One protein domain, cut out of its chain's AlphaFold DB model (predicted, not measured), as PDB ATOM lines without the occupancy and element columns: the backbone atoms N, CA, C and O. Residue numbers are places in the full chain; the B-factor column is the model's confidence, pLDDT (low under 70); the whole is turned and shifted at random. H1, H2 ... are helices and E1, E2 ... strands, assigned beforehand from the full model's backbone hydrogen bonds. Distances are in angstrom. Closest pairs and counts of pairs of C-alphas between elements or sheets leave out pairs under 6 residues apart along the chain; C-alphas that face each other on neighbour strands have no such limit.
ATOM      1  N   VAL A   2     -14.312  20.925 -41.809       80.94
ATOM      2  CA  VAL A   2     -14.162  22.037 -40.832       80.94
ATOM      3  C   VAL A   2     -13.470  21.615 -39.524       80.94
ATOM      4  O   VAL A   2     -12.593  22.321 -39.036       80.94
ATOM      5  N   TRP A   3     -13.779  20.424 -39.006       81.81
ATOM      6  CA  TRP A   3     -13.114  19.865 -37.822       81.81
ATOM      7  C   TRP A   3     -11.597  19.688 -37.983       81.81
ATOM      8  O   TRP A   3     -10.854  19.978 -37.054       81.81
ATOM      9  N   PHE A   4     -11.120  19.288 -39.166       83.25
ATOM     10  CA  PHE A   4      -9.681  19.169 -39.432       83.25
ATOM     11  C   PHE A   4      -8.988  20.535 -39.437       83.25
ATOM     12  O   PHE A   4      -7.881  20.662 -38.921       83.25
ATOM     13  N   ILE A   5      -9.654  21.566 -39.963       86.69
ATOM     14  CA  ILE A   5      -9.133  22.939 -39.970       86.69
ATOM     15  C   ILE A   5      -9.023  23.471 -38.534       86.69
ATOM     16  O   ILE A   5      -7.989  24.019 -38.163       86.69
ATOM     17  N   LEU A   6     -10.044  23.248 -37.700       87.75
ATOM     18  CA  LEU A   6     -10.014  23.617 -36.280       87.75
ATOM     19  C   LEU A   6      -8.875  22.924 -35.522       87.75
ATOM     20  O   LEU A   6      -8.156  23.583 -34.771       87.75
ATOM     21  N   ILE A   7      -8.667  21.625 -35.753       88.00
ATOM     22  CA  ILE A   7      -7.558  20.876 -35.144       88.00
ATOM     23  C   ILE A   7      -6.209  21.478 -35.556       88.00
ATOM     24  O   ILE A   7      -5.359  21.698 -34.697       88.00
ATOM     25  N   LEU A   8      -6.015  21.809 -36.837       88.62
ATOM     26  CA  LEU A   8      -4.766  22.413 -37.317       88.62
ATOM     27  C   LEU A   8      -4.488  23.783 -36.686       88.62
ATOM     28  O   LEU A   8      -3.349  24.053 -36.309       88.62
ATOM     29  N   ILE A   9      -5.513  24.625 -36.523       90.06
ATOM     30  CA  ILE A   9      -5.375  25.935 -35.864       90.06
ATOM     31  C   ILE A   9      -4.965  25.754 -34.395       90.06
ATOM     32  O   ILE A   9      -4.047  26.429 -33.930       90.06
ATOM     33  N   ILE A  10      -5.599  24.822 -33.673       89.00
ATOM     34  CA  ILE A  10      -5.278  24.545 -32.264       89.00
ATOM     35  C   ILE A  10      -3.851  24.007 -32.132       89.00
ATOM     36  O   ILE A  10      -3.080  24.516 -31.320       89.00
ATOM     37  N   VAL A  11      -3.466  23.021 -32.948       88.06
ATOM     38  CA  VAL A  11      -2.108  22.450 -32.932       88.06
ATOM     39  C   VAL A  11      -1.067  23.519 -33.270       88.06
ATOM     40  O   VAL A  11      -0.066  23.640 -32.563       88.06
ATOM     41  N   GLY A  12      -1.321  24.344 -34.289       87.88
ATOM     42  CA  GLY A  12      -0.447  25.459 -34.654       87.88
ATOM     43  C   GLY A  12      -0.280  26.470 -33.518       87.88
ATOM     44  O   GLY A  12       0.845  26.867 -33.209       87.88
ATOM     45  N   TYR A  13      -1.376  26.830 -32.844       91.62
ATOM     46  CA  TYR A  13      -1.344  27.722 -31.684       91.62
ATOM     47  C   TYR A  13      -0.540  27.131 -30.519       91.62
ATOM     48  O   TYR A  13       0.274  27.832 -29.916       91.62
ATOM     49  N   VAL A  14      -0.723  25.840 -30.222       87.75
ATOM     50  CA  VAL A  14       0.019  25.144 -29.163       87.75
ATOM     51  C   VAL A  14       1.519  25.159 -29.466       87.75
ATOM     52  O   VAL A  14       2.296  25.603 -28.622       87.75
ATOM     53  N   ILE A  15       1.934  24.769 -30.678       85.00
ATOM     54  CA  ILE A  15       3.350  24.784 -31.095       85.00
ATOM     55  C   ILE A  15       3.941  26.193 -30.970       85.00
ATOM     56  O   ILE A  15       5.041  26.365 -30.438       85.00
ATOM     57  N   TRP A  16       3.211  27.210 -31.437       90.06
ATOM     58  CA  TRP A  16       3.654  28.600 -31.352       90.06
ATOM     59  C   TRP A  16       3.844  29.053 -29.900       90.06
ATOM     60  O   TRP A  16       4.895  29.605 -29.568       90.06
ATOM     61  N   LYS A  17       2.876  28.758 -29.025       85.94
ATOM     62  CA  LYS A  17       2.923  29.118 -27.603       85.94
ATOM     63  C   LYS A  17       4.111  28.470 -26.888       85.94
ATOM     64  O   LYS A  17       4.855  29.166 -26.205       85.94
ATOM     65  N   PHE A  18       4.347  27.175 -27.110       77.69
ATOM     66  CA  PHE A  18       5.511  26.481 -26.546       77.69
ATOM     67  C   PHE A  18       6.837  27.106 -27.007       77.69
ATOM     68  O   PHE A  18       7.773  27.245 -26.217       77.69
ATOM     69  N   ASN A  19       6.932  27.524 -28.271       79.12
ATOM     70  CA  ASN A  19       8.141  28.169 -28.780       79.12
ATOM     71  C   ASN A  19       8.367  29.557 -28.150       79.12
ATOM     72  O   ASN A  19       9.499  29.905 -27.811       79.12
ATOM     73  N   ASP A  20       7.305  30.347 -27.965       83.56
ATOM     74  CA  ASP A  20       7.390  31.658 -27.306       83.56
ATOM     75  C   ASP A  20       7.802  31.531 -25.831       83.56
ATOM     76  O   ASP A  20       8.713  32.227 -25.373       83.56
ATOM     77  N   ASP A  21       7.212  30.575 -25.109       77.94
ATOM     78  CA  ASP A  21       7.548  30.305 -23.711       77.94
ATOM     79  C   ASP A  21       9.012  29.854 -23.557       77.94
ATOM     80  O   ASP A  21       9.734  30.377 -22.704       77.94
ATOM     81  N   SER A  22       9.510  28.979 -24.443       71.94
ATOM     82  CA  SER A  22      10.923  28.572 -24.439       71.94
ATOM     83  C   SER A  22      11.874  29.755 -24.662       71.94
ATOM     84  O   SER A  22      12.906  29.852 -23.990       71.94
ATOM     85  N   LYS A  23      11.533  30.678 -25.571       76.12
ATOM     86  CA  LYS A  23      12.337  31.885 -25.820       76.12
ATOM     87  C   LYS A  23      12.319  32.838 -24.629       76.12
ATOM     88  O   LYS A  23      13.352  33.427 -24.313       76.12
ATOM     89  N   LYS A  24      11.176  32.985 -23.952       78.69
ATOM     90  CA  LYS A  24      11.069  33.791 -22.726       78.69
ATOM     91  C   LYS A  24      11.953  33.243 -21.609       78.69
ATOM     92  O   LYS A  24      12.638  34.029 -20.958       78.69
ATOM     93  N   VAL A  25      11.982  31.922 -21.419       73.88
ATOM     94  CA  VAL A  25      12.865  31.276 -20.433       73.88
ATOM     95  C   VAL A  25      14.335  31.532 -20.765       73.88
ATOM     96  O   VAL A  25      15.075  31.981 -19.893       73.88
ATOM     97  N   ALA A  26      14.740  31.360 -22.026       70.25
ATOM     98  CA  ALA A  26      16.118  31.623 -22.444       70.25
ATOM     99  C   ALA A  26      16.536  33.084 -22.192       70.25
ATOM    100  O   ALA A  26      17.568  33.331 -21.573       70.25
ATOM    101  N   ARG A  27      15.699  34.060 -22.571       75.88
ATOM    102  CA  ARG A  27      15.972  35.489 -22.318       75.88
ATOM    103  C   ARG A  27      16.057  35.816 -20.829       75.88
ATOM    104  O   ARG A  27      16.870  36.643 -20.423       75.88
ATOM    105  N   ARG A  28      15.218  35.175 -20.012       74.31
ATOM    106  CA  ARG A  28      15.260  35.319 -18.555       74.31
ATOM    107  C   ARG A  28      16.575  34.772 -18.000       74.31
ATOM    108  O   ARG A  28      17.217  35.439 -17.205       74.31
ATOM    109  N   ASN A  29      17.006  33.594 -18.435       69.44
ATOM    110  CA  ASN A  29      18.273  33.012 -17.994       69.44
ATOM    111  C   ASN A  29      19.479  33.859 -18.441       69.44
ATOM    112  O   ASN A  29      20.413  34.050 -17.665       69.44
ATOM    113  N   GLU A  30      19.441  34.436 -19.647       72.38
ATOM    114  CA  GLU A  30      20.440  35.410 -20.116       72.38
ATOM    115  C   GLU A  30      20.510  36.645 -19.220       72.38
ATOM    116  O   GLU A  30      21.606  37.039 -18.820       72.38
ATOM    117  N   SER A  31      19.367  37.219 -18.832       69.88
ATOM    118  CA  SER A  31      19.354  38.394 -17.954       69.88
ATOM    119  C   SER A  31      19.859  38.098 -16.537       69.88
ATOM    120  O   SER A  31      20.387  38.994 -15.881       69.88
ATOM    121  N   PHE A  32      19.796  36.840 -16.084       70.31
ATOM    122  CA  PHE A  32      20.425  36.395 -14.834       70.31
ATOM    123  C   PHE A  32      21.939  36.146 -14.949       70.31
ATOM    124  O   PHE A  32      22.574  35.859 -13.936       70.31
ATOM    125  N   GLY A  33      22.540  36.319 -16.133       67.25
ATOM    126  CA  GLY A  33      23.967  36.102 -16.410       67.25
ATOM    127  C   GLY A  33      24.287  34.738 -17.029       67.25
ATOM    128  O   GLY A  33      25.421  34.264 -16.932       67.25
ATOM    129  N   GLY A  34      23.294  34.126 -17.676       78.62
ATOM    130  CA  GLY A  34      23.425  32.899 -18.451       78.62
ATOM    131  C   GLY A  34      23.423  31.627 -17.608       78.62
ATOM    132  O   GLY A  34      23.304  31.637 -16.379       78.62
ATOM    133  N   MET A  35      23.591  30.502 -18.296       84.38
ATOM    134  CA  MET A  35      23.542  29.170 -17.692       84.38
ATOM    135  C   MET A  35      24.673  28.924 -16.688       84.38
ATOM    136  O   MET A  35      24.498  28.124 -15.773       84.38
ATOM    137  N   LYS A  36      25.793  29.660 -16.778       85.94
ATOM    138  CA  LYS A  36      26.873  29.575 -15.779       85.94
ATOM    139  C   LYS A  36      26.419  29.899 -14.355       85.94
ATOM    140  O   LYS A  36      26.824  29.225 -13.417       85.94
ATOM    141  N   LYS A  37      25.589  30.933 -14.187       83.50
ATOM    142  CA  LYS A  37      25.056  31.305 -12.867       83.50
ATOM    143  C   LYS A  37      23.914  30.403 -12.421       83.50
ATOM    144  O   LYS A  37      23.674  30.285 -11.227       83.50
ATOM    145  N   MET A  38      23.204  29.803 -13.374       83.19
ATOM    146  CA  MET A  38      22.094  28.899 -13.089       83.19
ATOM    147  C   MET A  38      22.573  27.512 -12.647       83.19
ATOM    148  O   MET A  38      21.895  26.880 -11.844       83.19
ATOM    149  N   PHE A  39      23.734  27.073 -13.146       87.94
ATOM    150  CA  PHE A  39      24.321  25.762 -12.860       87.94
ATOM    151  C   PHE A  39      25.792  25.873 -12.406       87.94
ATOM    152  O   PHE A  39      26.688  25.349 -13.080       87.94
ATOM    153  N   PRO A  40      26.079  26.583 -11.297       88.75
ATOM    154  CA  PRO A  40      27.450  26.879 -10.877       88.75
ATOM    155  C   PRO A  40      28.257  25.623 -10.518       88.75
ATOM    156  O   PRO A  40      29.461  25.581 -10.758       88.75
ATOM    157  N   GLU A  41      27.615  24.573 -10.013       89.12
ATOM    158  CA  GLU A  41      28.265  23.311  -9.650       89.12
ATOM    159  C   GLU A  41      28.786  22.568 -10.887       89.12
ATOM    160  O   GLU A  41      29.884  22.012 -10.869       89.12
ATOM    161  N   PHE A  42      28.032  22.590 -11.991       89.06
ATOM    162  CA  PHE A  42      28.499  22.028 -13.258       89.06
ATOM    163  C   PHE A  42      29.654  22.839 -13.837       89.06
ATOM    164  O   PHE A  42      30.623  22.256 -14.314       89.06
ATOM    165  N   VAL A  43      29.574  24.172 -13.773       90.50
ATOM    166  CA  VAL A  43      30.673  25.055 -14.194       90.50
ATOM    167  C   VAL A  43      31.940  24.724 -13.421       90.50
ATOM    168  O   VAL A  43      32.978  24.481 -14.031       90.50
ATOM    169  N   GLN A  44      31.838  24.648 -12.094       89.94
ATOM    170  CA  GLN A  44      32.957  24.311 -11.228       89.94
ATOM    171  C   GLN A  44      33.523  22.928 -11.568       89.94
ATOM    172  O   GLN A  44      34.737  22.776 -11.689       89.94
ATOM    173  N   HIS A  45      32.662  21.928 -11.777       89.88
ATOM    174  CA  HIS A  45      33.101  20.597 -12.181       89.88
ATOM    175  C   HIS A  45      33.843  20.625 -13.527       89.88
ATOM    176  O   HIS A  45      34.923  20.049 -13.639       89.88
ATOM    177  N   PHE A  46      33.311  21.304 -14.544       90.50
ATOM    178  CA  PHE A  46      33.933  21.367 -15.869       90.50
ATOM    179  C   PHE A  46      35.263  22.126 -15.854       90.50
ATOM    180  O   PHE A  46      36.258  21.621 -16.380       90.50
ATOM    181  N   GLU A  47      35.311  23.292 -15.211       89.44
ATOM    182  CA  GLU A  47      36.514  24.127 -15.145       89.44
ATOM    183  C   GLU A  47      37.626  23.436 -14.334       89.44
ATOM    184  O   GLU A  47      38.767  23.377 -14.793       89.44
ATOM    185  N   ASN A  48      37.292  22.778 -13.214       91.12
ATOM    186  CA  ASN A  48      38.260  21.997 -12.431       91.12
ATOM    187  C   ASN A  48      38.803  20.773 -13.184       91.12
ATOM    188  O   ASN A  48      39.922  20.332 -12.927       91.12
ATOM    189  N   ASN A  49      38.028  20.211 -14.118       87.31
ATOM    190  CA  ASN A  49      38.434  19.053 -14.919       87.31
ATOM    191  C   ASN A  49      39.122  19.438 -16.243       87.31
ATOM    192  O   ASN A  49      39.365  18.560 -17.084       87.31
ATOM    193  N   GLY A  50      39.459  20.718 -16.432       86.44
ATOM    194  CA  GLY A  50      40.199  21.209 -17.596       86.44
ATOM    195  C   GLY A  50      39.371  21.260 -18.877       86.44
ATOM    196  O   GLY A  50      39.916  21.067 -19.962       86.44
ATOM    197  N   PHE A  51      38.055  21.452 -18.767       92.25
ATOM    198  CA  PHE A  51      37.228  21.731 -19.932       92.25
ATOM    199  C   PHE A  51      37.267  23.218 -20.296       92.25
ATOM    200  O   PHE A  51      37.217  24.098 -19.440       92.25
ATOM    201  N   GLU A  52      37.256  23.491 -21.594       92.44
ATOM    202  CA  GLU A  52      37.162  24.824 -22.171       92.44
ATOM    203  C   GLU A  52      35.708  25.173 -22.484       92.44
ATOM    204  O   GLU A  52      34.975  24.366 -23.058       92.44
ATOM    205  N   LEU A  53      35.293  26.395 -22.155       92.50
ATOM    206  CA  LEU A  53      33.965  26.891 -22.502       92.50
ATOM    207  C   LEU A  53      33.827  27.055 -24.024       92.50
ATOM    208  O   LEU A  53      34.665  27.685 -24.666       92.50
ATOM    209  N   VAL A  54      32.730  26.543 -24.580       92.38
ATOM    210  CA  VAL A  54      32.362  26.682 -25.999       92.38
ATOM    211  C   VAL A  54      31.144  27.581 -26.165       92.38
ATOM    212  O   VAL A  54      31.141  28.465 -27.013       92.38
ATOM    213  N   GLU A  55      30.113  27.366 -25.349       90.06
ATOM    214  CA  GLU A  55      28.865  28.123 -25.423       90.06
ATOM    215  C   GLU A  55      28.346  28.423 -24.017       90.06
ATOM    216  O   GLU A  55      28.302  27.539 -23.163       90.06
ATOM    217  N   ASN A  56      27.924  29.663 -23.785       88.00
ATOM    218  CA  ASN A  56      27.147  30.064 -22.616       88.00
ATOM    219  C   ASN A  56      26.014  30.980 -23.087       88.00
ATOM    220  O   ASN A  56      26.206  32.187 -23.229       88.00
ATOM    221  N   SER A  57      24.856  30.391 -23.359       84.06
ATOM    222  CA  SER A  57      23.620  31.089 -23.717       84.06
ATOM    223  C   SER A  57      22.587  30.950 -22.597       84.06
ATOM    224  O   SER A  57      22.854  30.334 -21.564       84.06
ATOM    225  N   GLY A  58      21.394  31.523 -22.761       75.81
ATOM    226  CA  GLY A  58      20.301  31.352 -21.794       75.81
ATOM    227  C   GLY A  58      19.649  29.972 -21.820       75.81
ATOM    228  O   GLY A  58      18.922  29.614 -20.896       75.81
ATOM    229  N   ALA A  59      19.892  29.201 -22.878       83.88
ATOM    230  CA  ALA A  59      19.320  27.873 -23.055       83.88
ATOM    231  C   ALA A  59      20.363  26.764 -22.933       83.88
ATOM    232  O   ALA A  59      19.993  25.644 -22.584       83.88
ATOM    233  N   LYS A  60      21.636  27.043 -23.247       89.88
ATOM    234  CA  LYS A  60      22.691  26.033 -23.307       89.88
ATOM    235  C   LYS A  60      23.988  26.492 -22.662       89.88
ATOM    236  O   LYS A  60      24.397  27.644 -22.775       89.88
ATOM    237  N   LEU A  61      24.657  25.539 -22.034       92.50
ATOM    238  CA  LEU A  61      26.029  25.640 -21.565       92.50
ATOM    239  C   LEU A  61      26.804  24.482 -22.177       92.50
ATOM    240  O   LEU A  61      26.390  23.342 -22.007       92.50
ATOM    241  N   ILE A  62      27.889  24.744 -22.898       94.19
ATOM    242  CA  ILE A  62      28.687  23.700 -23.549       94.19
ATOM    243  C   ILE A  62      30.158  23.930 -23.249       94.19
ATOM    244  O   ILE A  62      30.677  25.035 -23.403       94.19
ATOM    245  N   TYR A  63      30.817  22.849 -22.868       94.75
ATOM    246  CA  TYR A  63      32.228  22.749 -22.561       94.75
ATOM    247  C   TYR A  63      32.856  21.645 -23.415       94.75
ATOM    248  O   TYR A  63      32.197  20.658 -23.741       94.75
ATOM    249  N   LYS A  64      34.133  21.791 -23.774       93.12
ATOM    250  CA  LYS A  64      34.894  20.792 -24.535       93.12
ATOM    251  C   LYS A  64      36.213  20.443 -23.858       93.12
ATOM    252  O   LYS A  64      36.795  21.267 -23.167       93.12
ATOM    253  N   LYS A  65      36.722  19.244 -24.113       91.31
ATOM    254  CA  LYS A  65      38.041  18.783 -23.682       91.31
ATOM    255  C   LYS A  65      38.660  17.919 -24.773       91.31
ATOM    256  O   LYS A  65      37.980  17.069 -25.347       91.31
ATOM    257  N   ALA A  66      39.937  18.134 -25.073       87.50
ATOM    258  CA  ALA A  66      40.670  17.254 -25.978       87.50
ATOM    259  C   ALA A  66      40.869  15.879 -25.316       87.50
ATOM    260  O   ALA A  66      41.323  15.795 -24.175       87.50
ATOM    261  N   LEU A  67      40.506  14.808 -26.021       83.38
ATOM    262  CA  LEU A  67      40.769  13.423 -25.610       83.38
ATOM    263  C   LEU A  67      42.135  12.943 -26.108       83.38
ATOM    264  O   LEU A  67      42.772  12.103 -25.482       83.38
ATOM    265  N   THR A  68      42.582  13.484 -27.239       73.62
ATOM    266  CA  THR A  68      43.875  13.191 -27.853       73.62
ATOM    267  C   THR A  68      44.552  14.497 -28.255       73.62
ATOM    268  O   THR A  68      43.899  15.408 -28.758       73.62
ATOM    269  N   ASN A  69      45.868  14.574 -28.053       64.50
ATOM    270  CA  ASN A  69      46.705  15.705 -28.474       64.50
ATOM    271  C   ASN A  69      47.468  15.369 -29.767       64.50
ATOM    272  O   ASN A  69      48.660  15.646 -29.875       64.50
ATOM    273  N   ASN A  70      46.813  14.699 -30.720       65.56
ATOM    274  CA  ASN A  70      47.438  14.293 -31.976       65.56
ATOM    275  C   ASN A  70      46.719  14.981 -33.152       65.56
ATOM    276  O   ASN A  70      45.656  14.504 -33.546       65.56
ATOM    277  N   PRO A  71      47.270  16.077 -33.714       59.56
ATOM    278  CA  PRO A  71      46.585  16.984 -34.640       59.56
ATOM    279  C   PRO A  71      45.779  16.350 -35.793       59.56
ATOM    280  O   PRO A  71      44.683  16.844 -36.049       59.56
ATOM    281  N   PRO A  72      46.224  15.267 -36.467       60.47
ATOM    282  CA  PRO A  72      45.416  14.620 -37.508       60.47
ATOM    283  C   PRO A  72      44.265  13.741 -36.978       60.47
ATOM    284  O   PRO A  72      43.394  13.352 -37.746       60.47
ATOM    285  N   TYR A  73      44.235  13.430 -35.677       64.00
ATOM    286  CA  TYR A  73      43.262  12.536 -35.034       64.00
ATOM    287  C   TYR A  73      42.665  13.135 -33.752       64.00
ATOM    288  O   TYR A  73      42.271  12.394 -32.845       64.00
ATOM    289  N   ASN A  74      42.635  14.466 -33.641       71.38
ATOM    290  CA  ASN A  74      42.113  15.131 -32.453       71.38
ATOM    291  C   ASN A  74      40.645  14.745 -32.249       71.38
ATOM    292  O   ASN A  74      39.779  15.061 -33.062       71.38
ATOM    293  N   LYS A  75      40.377  14.053 -31.142       85.06
ATOM    294  CA  LYS A  75      39.030  13.771 -30.660       85.06
ATOM    295  C   LYS A  75      38.695  14.785 -29.579       85.06
ATOM    296  O   LYS A  75      39.472  14.971 -28.641       85.06
ATOM    297  N   TYR A  76      37.533  15.412 -29.683       89.44
ATOM    298  CA  TYR A  76      37.051  16.354 -28.679       89.44
ATOM    299  C   TYR A  76      35.827  15.785 -27.991       89.44
ATOM    300  O   TYR A  76      34.843  15.434 -28.639       89.44
ATOM    301  N   PHE A  77      35.886  15.728 -26.670       90.88
ATOM    302  CA  PHE A  77      34.741  15.424 -25.839       90.88
ATOM    303  C   PHE A  77      34.015  16.709 -25.480       90.88
ATOM    304  O   PHE A  77      34.636  17.660 -25.016       90.88
ATOM    305  N   PHE A  78      32.706  16.729 -25.675       93.62
ATOM    306  CA  PHE A  78      31.833  17.826 -25.308       93.62
ATOM    307  C   PHE A  78      30.883  17.371 -24.212       93.62
ATOM    308  O   PHE A  78      30.265  16.310 -24.316       93.62
ATOM    309  N   LEU A  79      30.736  18.213 -23.197       93.69
ATOM    310  CA  LEU A  79      29.710  18.109 -22.171       93.69
ATOM    311  C   LEU A  79      28.899  19.388 -22.169       93.69
ATOM    312  O   LEU A  79      29.441  20.480 -22.331       93.69
ATOM    313  N   GLY A  80      27.597  19.263 -21.976       93.00
ATOM    314  CA  GLY A  80      26.750  20.430 -21.904       93.00
ATOM    315  C   GLY A  80      25.478  20.218 -21.117       93.00
ATOM    316  O   GLY A  80      25.120  19.104 -20.739       93.00
ATOM    317  N   ILE A  81      24.820  21.338 -20.868       92.81
ATOM    318  CA  ILE A  81      23.546  21.439 -20.178       92.81
ATOM    319  C   ILE A  81      22.611  22.229 -21.071       92.81
ATOM    320  O   ILE A  81      22.984  23.277 -21.593       92.81
ATOM    321  N   GLU A  82      21.386  21.753 -21.212       91.25
ATOM    322  CA  GLU A  82      20.286  22.493 -21.808       91.25
ATOM    323  C   GLU A  82      19.200  22.707 -20.752       91.25
ATOM    324  O   GLU A  82      18.805  21.766 -20.064       91.25
ATOM    325  N   SER A  83      18.722  23.945 -20.611       84.44
ATOM    326  CA  SER A  83      17.593  24.287 -19.741       84.44
ATOM    327  C   SER A  83      16.598  25.137 -20.521       84.44
ATOM    328  O   SER A  83      16.808  26.324 -20.772       84.44
ATOM    329  N   LYS A  84      15.513  24.489 -20.955       75.00
ATOM    330  CA  LYS A  84      14.374  25.129 -21.637       75.00
ATOM    331  C   LYS A  84      13.081  24.877 -20.872       75.00
ATOM    332  O   LYS A  84      12.476  25.812 -20.364       75.00
ATOM    333  N   PHE A  85      12.692  23.604 -20.786       73.12
ATOM    334  CA  PHE A  85      11.525  23.128 -20.031       73.12
ATOM    335  C   PHE A  85      11.951  22.200 -18.896       73.12
ATOM    336  O   PHE A  85      11.520  22.370 -17.760       73.12
ATOM    337  N   THR A  86      12.840  21.265 -19.210       82.25
ATOM    338  CA  THR A  86      13.546  20.400 -18.267       82.25
ATOM    339  C   THR A  86      15.041  20.697 -18.340       82.25
ATOM    340  O   THR A  86      15.513  21.295 -19.318       82.25
ATOM    341  N   ASN A  87      15.783  20.328 -17.293       89.56
ATOM    342  CA  ASN A  87      17.236  20.437 -17.295       89.56
ATOM    343  C   ASN A  87      17.819  19.114 -17.773       89.56
ATOM    344  O   ASN A  87      17.541  18.063 -17.194       89.56
ATOM    345  N   ILE A  88      18.622  19.170 -18.827       91.75
ATOM    346  CA  ILE A  88      19.217  17.991 -19.446       91.75
ATOM    347  C   ILE A  88      20.719  18.199 -19.510       91.75
ATOM    348  O   ILE A  88      21.184  19.172 -20.095       91.75
ATOM    349  N   ALA A  89      21.472  17.268 -18.941       93.06
ATOM    350  CA  ALA A  89      22.898  17.142 -19.170       93.06
ATOM    351  C   ALA A  89      23.127  16.171 -20.329       93.06
ATOM    352  O   ALA A  89      22.487  15.123 -20.413       93.06
ATOM    353  N   PHE A  90      24.037  16.508 -21.228       92.81
ATOM    354  CA  PHE A  90      24.354  15.696 -22.395       92.81
ATOM    355  C   PHE A  90      25.856  15.675 -22.638       92.81
ATOM    356  O   PHE A  90      26.586  16.581 -22.234       92.81
ATOM    357  N   GLY A  91      26.315  14.651 -23.352       92.31
ATOM    358  CA  GLY A  91      27.682  14.602 -23.847       92.31
ATOM    359  C   GLY A  91      27.779  13.958 -25.210       92.31
ATOM    360  O   GLY A  91      26.919  13.178 -25.612       92.31
ATOM    361  N   TYR A  92      28.822  14.315 -25.941       92.06
ATOM    362  CA  TYR A  92      29.123  13.740 -27.245       92.06
ATOM    363  C   TYR A  92      30.608  13.881 -27.555       92.06
ATOM    364  O   TYR A  92      31.289  14.751 -27.016       92.06
ATOM    365  N   VAL A  93      31.109  13.043 -28.453       90.62
ATOM    366  CA  VAL A  93      32.474  13.133 -28.976       90.62
ATOM    367  C   VAL A  93      32.414  13.549 -30.437       90.62
ATOM    368  O   VAL A  93      31.567  13.063 -31.182       90.62
ATOM    369  N   ILE A  94      33.305  14.444 -30.847       89.00
ATOM    370  CA  ILE A  94      33.598  14.696 -32.258       89.00
ATOM    371  C   ILE A  94      34.942  14.041 -32.561       89.00
ATOM    372  O   ILE A  94      35.937  14.352 -31.900       89.00
ATOM    373  N   ASN A  95      34.961  13.100 -33.506       85.62
ATOM    374  CA  ASN A  95      36.193  12.426 -33.913       85.62
ATOM    375  C   ASN A  95      37.028  13.294 -34.878       85.62
ATOM    376  O   ASN A  95      36.578  14.346 -35.330       85.62
ATOM    377  N   GLY A  96      38.240  12.843 -35.217       78.81
ATOM    378  CA  GLY A  96      39.127  13.566 -36.144       78.81
ATOM    379  C   GLY A  96      38.550  13.763 -37.556       78.81
ATOM    380  O   GLY A  96      38.978  14.669 -38.261       78.81
ATOM    381  N   ASN A  97      37.539  12.974 -37.937       81.00
ATOM    382  CA  ASN A  97      36.835  13.082 -39.218       81.00
ATOM    383  C   ASN A  97      35.632  14.045 -39.154       81.00
ATOM    384  O   ASN A  97      34.944  14.235 -40.154       81.00
ATOM    385  N   GLY A  98      35.351  14.635 -37.988       81.50
ATOM    386  CA  GLY A  98      34.204  15.516 -37.764       81.50
ATOM    387  C   GLY A  98      32.887  14.791 -37.466       81.50
ATOM    388  O   GLY A  98      31.856  15.448 -37.311       81.50
ATOM    389  N   GLU A  99      32.886  13.462 -37.347       86.50
ATOM    390  CA  GLU A  99      31.679  12.706 -37.013       86.50
ATOM    391  C   GLU A  99      31.341  12.859 -35.531       86.50
ATOM    392  O   GLU A  99      32.198  12.737 -34.649       86.50
ATOM    393  N   LYS A 100      30.056  13.100 -35.264       89.00
ATOM    394  CA  LYS A 100      29.519  13.252 -33.916       89.00
ATOM    395  C   LYS A 100      28.994  11.917 -33.398       89.00
ATOM    396  O   LYS A 100      27.989  11.408 -33.891       89.00
ATOM    397  N   ILE A 101      29.607  11.416 -32.334       87.44
ATOM    398  CA  ILE A 101      29.130  10.259 -31.578       87.44
ATOM    399  C   ILE A 101      28.395  10.787 -30.348       87.44
ATOM    400  O   ILE A 101      29.003  11.352 -29.438       87.44
ATOM    401  N   ASN A 102      27.067  10.665 -30.344       86.81
ATOM    402  CA  ASN A 102      26.255  11.109 -29.214       86.81
ATOM    403  C   ASN A 102      26.404  10.137 -28.039       86.81
ATOM    404  O   ASN A 102      26.405   8.923 -28.230       86.81
ATOM    405  N   GLY A 103      26.506  10.687 -26.833       84.81
ATOM    406  CA  GLY A 103      26.407   9.938 -25.589       84.81
ATOM    407  C   GLY A 103      24.984   9.945 -25.040       84.81
ATOM    408  O   GLY A 103      24.011  10.229 -25.743       84.81
ATOM    409  N   LEU A 104      24.879   9.658 -23.746       87.94
ATOM    410  CA  LEU A 104      23.614   9.655 -23.023       87.94
ATOM    411  C   LEU A 104      23.141  11.083 -22.698       87.94
ATOM    412  O   LEU A 104      23.938  11.936 -22.313       87.94
ATOM    413  N   ASN A 105      21.827  11.302 -22.779       91.06
ATOM    414  CA  ASN A 105      21.165  12.478 -22.215       91.06
ATOM    415  C   ASN A 105      20.584  12.115 -20.847       91.06
ATOM    416  O   ASN A 105      19.883  11.110 -20.718       91.06
ATOM    417  N   VAL A 106      20.856  12.932 -19.835       91.00
ATOM    418  CA  VAL A 106      20.431  12.703 -18.454       91.00
ATOM    419  C   VAL A 106      19.636  13.908 -17.976       91.00
ATOM    420  O   VAL A 106      20.166  15.010 -17.858       91.00
ATOM    421  N   GLU A 107      18.354  13.697 -17.702       91.62
ATOM    422  CA  GLU A 107      17.502  14.706 -17.077       91.62
ATOM    423  C   GLU A 107      17.812  14.820 -15.579       91.62
ATOM    424  O   GLU A 107      18.080  13.815 -14.913       91.62
ATOM    425  N   PHE A 108      17.774  16.041 -15.043       90.00
ATOM    426  CA  PHE A 108      18.007  16.293 -13.624       90.00
ATOM    427  C   PHE A 108      17.101  17.394 -13.061       90.00
ATOM    428  O   PHE A 108      16.623  18.285 -13.766       90.00
ATOM    429  N   ALA A 109      16.843  17.320 -11.754       86.12
ATOM    430  CA  ALA A 109      15.983  18.269 -11.059       86.12
ATOM    431  C   ALA A 109      16.644  19.651 -10.931       86.12
ATOM    432  O   ALA A 109      17.857  19.796 -11.024       86.12
ATOM    433  N   LYS A 110      15.845  20.691 -10.668       78.56
ATOM    434  CA  LYS A 110      16.366  22.051 -10.449       78.56
ATOM    435  C   LYS A 110      17.189  22.182  -9.158       78.56
ATOM    436  O   LYS A 110      18.129  22.963  -9.127       78.56
ATOM    437  N   ASN A 111      16.842  21.414  -8.126       80.81
ATOM    438  CA  ASN A 111      17.517  21.411  -6.826       80.81
ATOM    439  C   ASN A 111      18.417  20.173  -6.716       80.81
ATOM    440  O   ASN A 111      18.119  19.264  -5.944       80.81
ATOM    441  N   TYR A 112      19.451  20.108  -7.550       82.50
ATOM    442  CA  TYR A 112      20.412  19.008  -7.546       82.50
ATOM    443  C   TYR A 112      21.580  19.306  -6.596       82.50
ATOM    444  O   TYR A 112      21.832  20.461  -6.245       82.50
ATOM    445  N   ARG A 113      22.294  18.262  -6.170       79.50
ATOM    446  CA  ARG A 113      23.511  18.378  -5.345       79.50
ATOM    447  C   ARG A 113      24.772  18.128  -6.165       79.50
ATOM    448  O   ARG A 113      24.722  17.509  -7.227       79.50
ATOM    449  N   LEU A 114      25.921  18.566  -5.657       77.31
ATOM    450  CA  LEU A 114      27.208  18.390  -6.335       77.31
ATOM    451  C   LEU A 114      27.526  16.909  -6.613       77.31
ATOM    452  O   LEU A 114      28.017  16.574  -7.688       77.31
ATOM    453  N   GLU A 115      27.186  16.000  -5.697       81.06
ATOM    454  CA  GLU A 115      27.410  14.560  -5.882       81.06
ATOM    455  C   GLU A 115      26.592  13.995  -7.056       81.06
ATOM    456  O   GLU A 115      27.003  13.047  -7.732       81.06
ATOM    457  N   GLU A 116      25.434  14.595  -7.336       85.50
ATOM    458  CA  GLU A 116      24.584  14.215  -8.464       85.50
ATOM    459  C   GLU A 116      25.206  14.671  -9.787       85.50
ATOM    460  O   GLU A 116      25.116  13.938 -10.771       85.50
ATOM    461  N   VAL A 117      25.920  15.804  -9.802       86.50
ATOM    462  CA  VAL A 117      26.681  16.275 -10.974       86.50
ATOM    463  C   VAL A 117      27.725  15.244 -11.386       86.50
ATOM    464  O   VAL A 117      27.770  14.848 -12.551       86.50
ATOM    465  N   GLU A 118      28.527  14.748 -10.441       87.75
ATOM    466  CA  GLU A 118      29.538  13.730 -10.748       87.75
ATOM    467  C   GLU A 118      28.911  12.445 -11.284       87.75
ATOM    468  O   GLU A 118      29.408  11.858 -12.247       87.75
ATOM    469  N   MET A 119      27.801  12.003 -10.686       89.25
ATOM    470  CA  MET A 119      27.094  10.809 -11.141       89.25
ATOM    471  C   MET A 119      26.540  10.988 -12.560       89.25
ATOM    472  O   MET A 119      26.641  10.070 -13.377       89.25
ATOM    473  N   ILE A 120      25.970  12.156 -12.861       90.31
ATOM    474  CA  ILE A 120      25.463  12.509 -14.189       90.31
ATOM    475  C   ILE A 120      26.603  12.463 -15.208       90.31
ATOM    476  O   ILE A 120      26.488  11.767 -16.219       90.31
ATOM    477  N   VAL A 121      27.725  13.125 -14.919       89.19
ATOM    478  CA  VAL A 121      28.894  13.133 -15.806       89.19
ATOM    479  C   VAL A 121      29.419  11.713 -16.015       89.19
ATOM    480  O   VAL A 121      29.618  11.314 -17.160       89.19
ATOM    481  N   ARG A 122      29.536  10.907 -14.951       88.88
ATOM    482  CA  ARG A 122      29.968   9.500 -15.042       88.88
ATOM    483  C   ARG A 122      29.044   8.642 -15.900       88.88
ATOM    484  O   ARG A 122      29.535   7.799 -16.645       88.88
ATOM    485  N   LYS A 123      27.724   8.837 -15.824       89.12
ATOM    486  CA  LYS A 123      26.761   8.121 -16.683       89.12
ATOM    487  C   LYS A 123      26.977   8.455 -18.157       89.12
ATOM    488  O   LYS A 123      26.974   7.557 -18.998       89.12
ATOM    489  N   ILE A 124      27.201   9.732 -18.460       87.88
ATOM    490  CA  ILE A 124      27.447  10.214 -19.822       87.88
ATOM    491  C   ILE A 124      28.783   9.674 -20.350       87.88
ATOM    492  O   ILE A 124      28.825   9.082 -21.428       87.88
ATOM    493  N   THR A 125      29.866   9.822 -19.583       85.88
ATOM    494  CA  THR A 125      31.201   9.353 -19.986       85.88
ATOM    495  C   THR A 125      31.275   7.834 -20.061       85.88
ATOM    496  O   THR A 125      31.872   7.306 -20.990       85.88
ATOM    497  N   GLY A 126      30.648   7.119 -19.123       83.25
ATOM    498  CA  GLY A 126      30.613   5.658 -19.113       83.25
ATOM    499  C   GLY A 126      29.894   5.094 -20.338       83.25
ATOM    500  O   GLY A 126      30.378   4.149 -20.952       83.25
ATOM    501  N   ASN A 127      28.792   5.720 -20.765       88.56
ATOM    502  CA  ASN A 127      28.132   5.352 -22.016       88.56
ATOM    503  C   ASN A 127      29.050   5.551 -23.232       88.56
ATOM    504  O   ASN A 127      29.117   4.678 -24.092       88.56
ATOM    505  N   LEU A 128      29.791   6.658 -23.274       81.81
ATOM    506  CA  LEU A 128      30.734   6.949 -24.355       81.81
ATOM    507  C   LEU A 128      31.960   6.018 -24.365       81.81
ATOM    508  O   LEU A 128      32.507   5.744 -25.429       81.81
ATOM    509  N   GLN A 129      32.374   5.493 -23.211       81.12
ATOM    510  CA  GLN A 129      33.408   4.453 -23.131       81.12
ATOM    511  C   GLN A 129      32.894   3.104 -23.645       81.12
ATOM    512  O   GLN A 129      33.573   2.442 -24.422       81.12
ATOM    513  N   ILE A 130      31.672   2.710 -23.264       76.38
ATOM    514  CA  ILE A 130      31.047   1.461 -23.735       76.38
ATOM    515  C   ILE A 130      30.896   1.465 -25.263       76.38
ATOM    516  O   ILE A 130      31.041   0.425 -25.901       76.38
ATOM    517  N   THR A 131      30.636   2.629 -25.861       73.88
ATOM    518  CA  THR A 131      30.537   2.783 -27.320       73.88
ATOM    519  C   THR A 131      31.892   2.952 -28.018       73.88
ATOM    520  O   THR A 131      31.924   3.083 -29.240       73.88
ATOM    521  N   GLY A 132      33.011   2.944 -27.279       72.31
ATOM    522  CA  GLY A 132      34.362   3.129 -27.823       72.31
ATOM    523  C   GLY A 132      34.637   4.541 -28.355       72.31
ATOM    524  O   GLY A 132      35.565   4.748 -29.143       72.31
TER     525      GLY A 132
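What this domain is: This is residues 2 to 132 of the 134 residues of an uncharacterized protein of Flavobacterium tibetense (UniProt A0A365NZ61). A twisted antiparallel sheet of five strands is covered on one face by H4 and the shorter H3, and a long helix, H1, reaches away from this body, its residues 2 to 17 sticking out as a free arm. The other face of the sheet is bare of named helices. The printed part has 131 residues, with four named helices and five named strands in the order H1 H2 H3 E1 E2 E3 E4 E5 H4, a mixed class of helices and strands. The sheet's order is E1 - E2 - E3 - E4 - E5. The whole is loose, with a radius of gyration of the C-alphas of 17.9 A, and elongated, spanning 62 by 33 by 23 A, the arm making much of the length.

How they stand to each other: H1, residues 2 to 31, only grazes the sheet, with its residues 22 to 30. H2, residues 35 to 38, is close to H1 but not clearly touching it; their closest C-alphas, those of Asn 29 and Met 35, are 6.5 A apart. H2 only grazes the sheet too. H3, residues 40 to 48, is on the sheet at a height of 9.6 A, over E2, residues 60 to 66, and runs along the strands, at 12 degrees to E2 on the local plane; E3, residues 76 to 83, only just is not under it, with 2 of its C-alphas falling there. E1, residues 52 to 56, and E5, residues 100 to 108, are the edge strands, with E4, residues 87 to 94, an inner one. E1 to E5 form a meander, each strand the antiparallel neighbour of the one before, and each successive pair is a hairpin. Across E1 and E2, N 52 and O 64 are 2.8 A apart; across E2 and E3, N 63 and O 79, 2.8 A; across E3 and E4, N 78 and O 92, 2.8 A; across E4 and E5, N 93 and O 101, 2.9 A, each within hydrogen-bond range. H4, residues 114 to 130, is on the same face as H3, making two layers, helices on one face of a sheet; its height is 8.8 A, over E4 and E5, slantwise to the strands at 34 degrees to E4 on the local plane. The closest C-alphas of H4 and E5, those of Ile 124 and Leu 104, are 5.0 A apart. H4 touches H3 with residues 114 to 118 alone, the closest C-alphas being those of Glu 41 and Leu 114, 6.0 A apart, at a steep tilt of 54 degrees, the same way. H1 is apart from H3 and H4. In H1, H3 and H4 every O i to N i+4 pair is within hydrogen-bond range; H2 is too short for such a pair.

Where its parts are: H1 begins at C-alpha 2, (-14.162, 22.037, -40.832), and measures 43.8 A from first to last C-alpha. H2 and H3 follow, H3 measuring 12.0 A. E1 begins at C-alpha 52, (37.162, 24.824, -22.171), and is 11.3 A long; E2 is 20.2 A, E3 22.8 A, E4 22.9 A and E5 23.5 A. H4 measures 24.6 A and ends at C-alpha 130, (31.047, 1.461, -23.735).

The domain as a whole: The two C-alphas farthest apart, those of Val 2 and Asn 70, are 62.7 A apart. Without residues 2 to 17 the body spans 42 by 27 by 25 A. The printed part has no cut and no long link; the link E2 to E3, 9 residues, is short and the others are tight. The mean pLDDT of the printed part is 84.2, with residues 29, 31, 33 and 69 to 73 under 70.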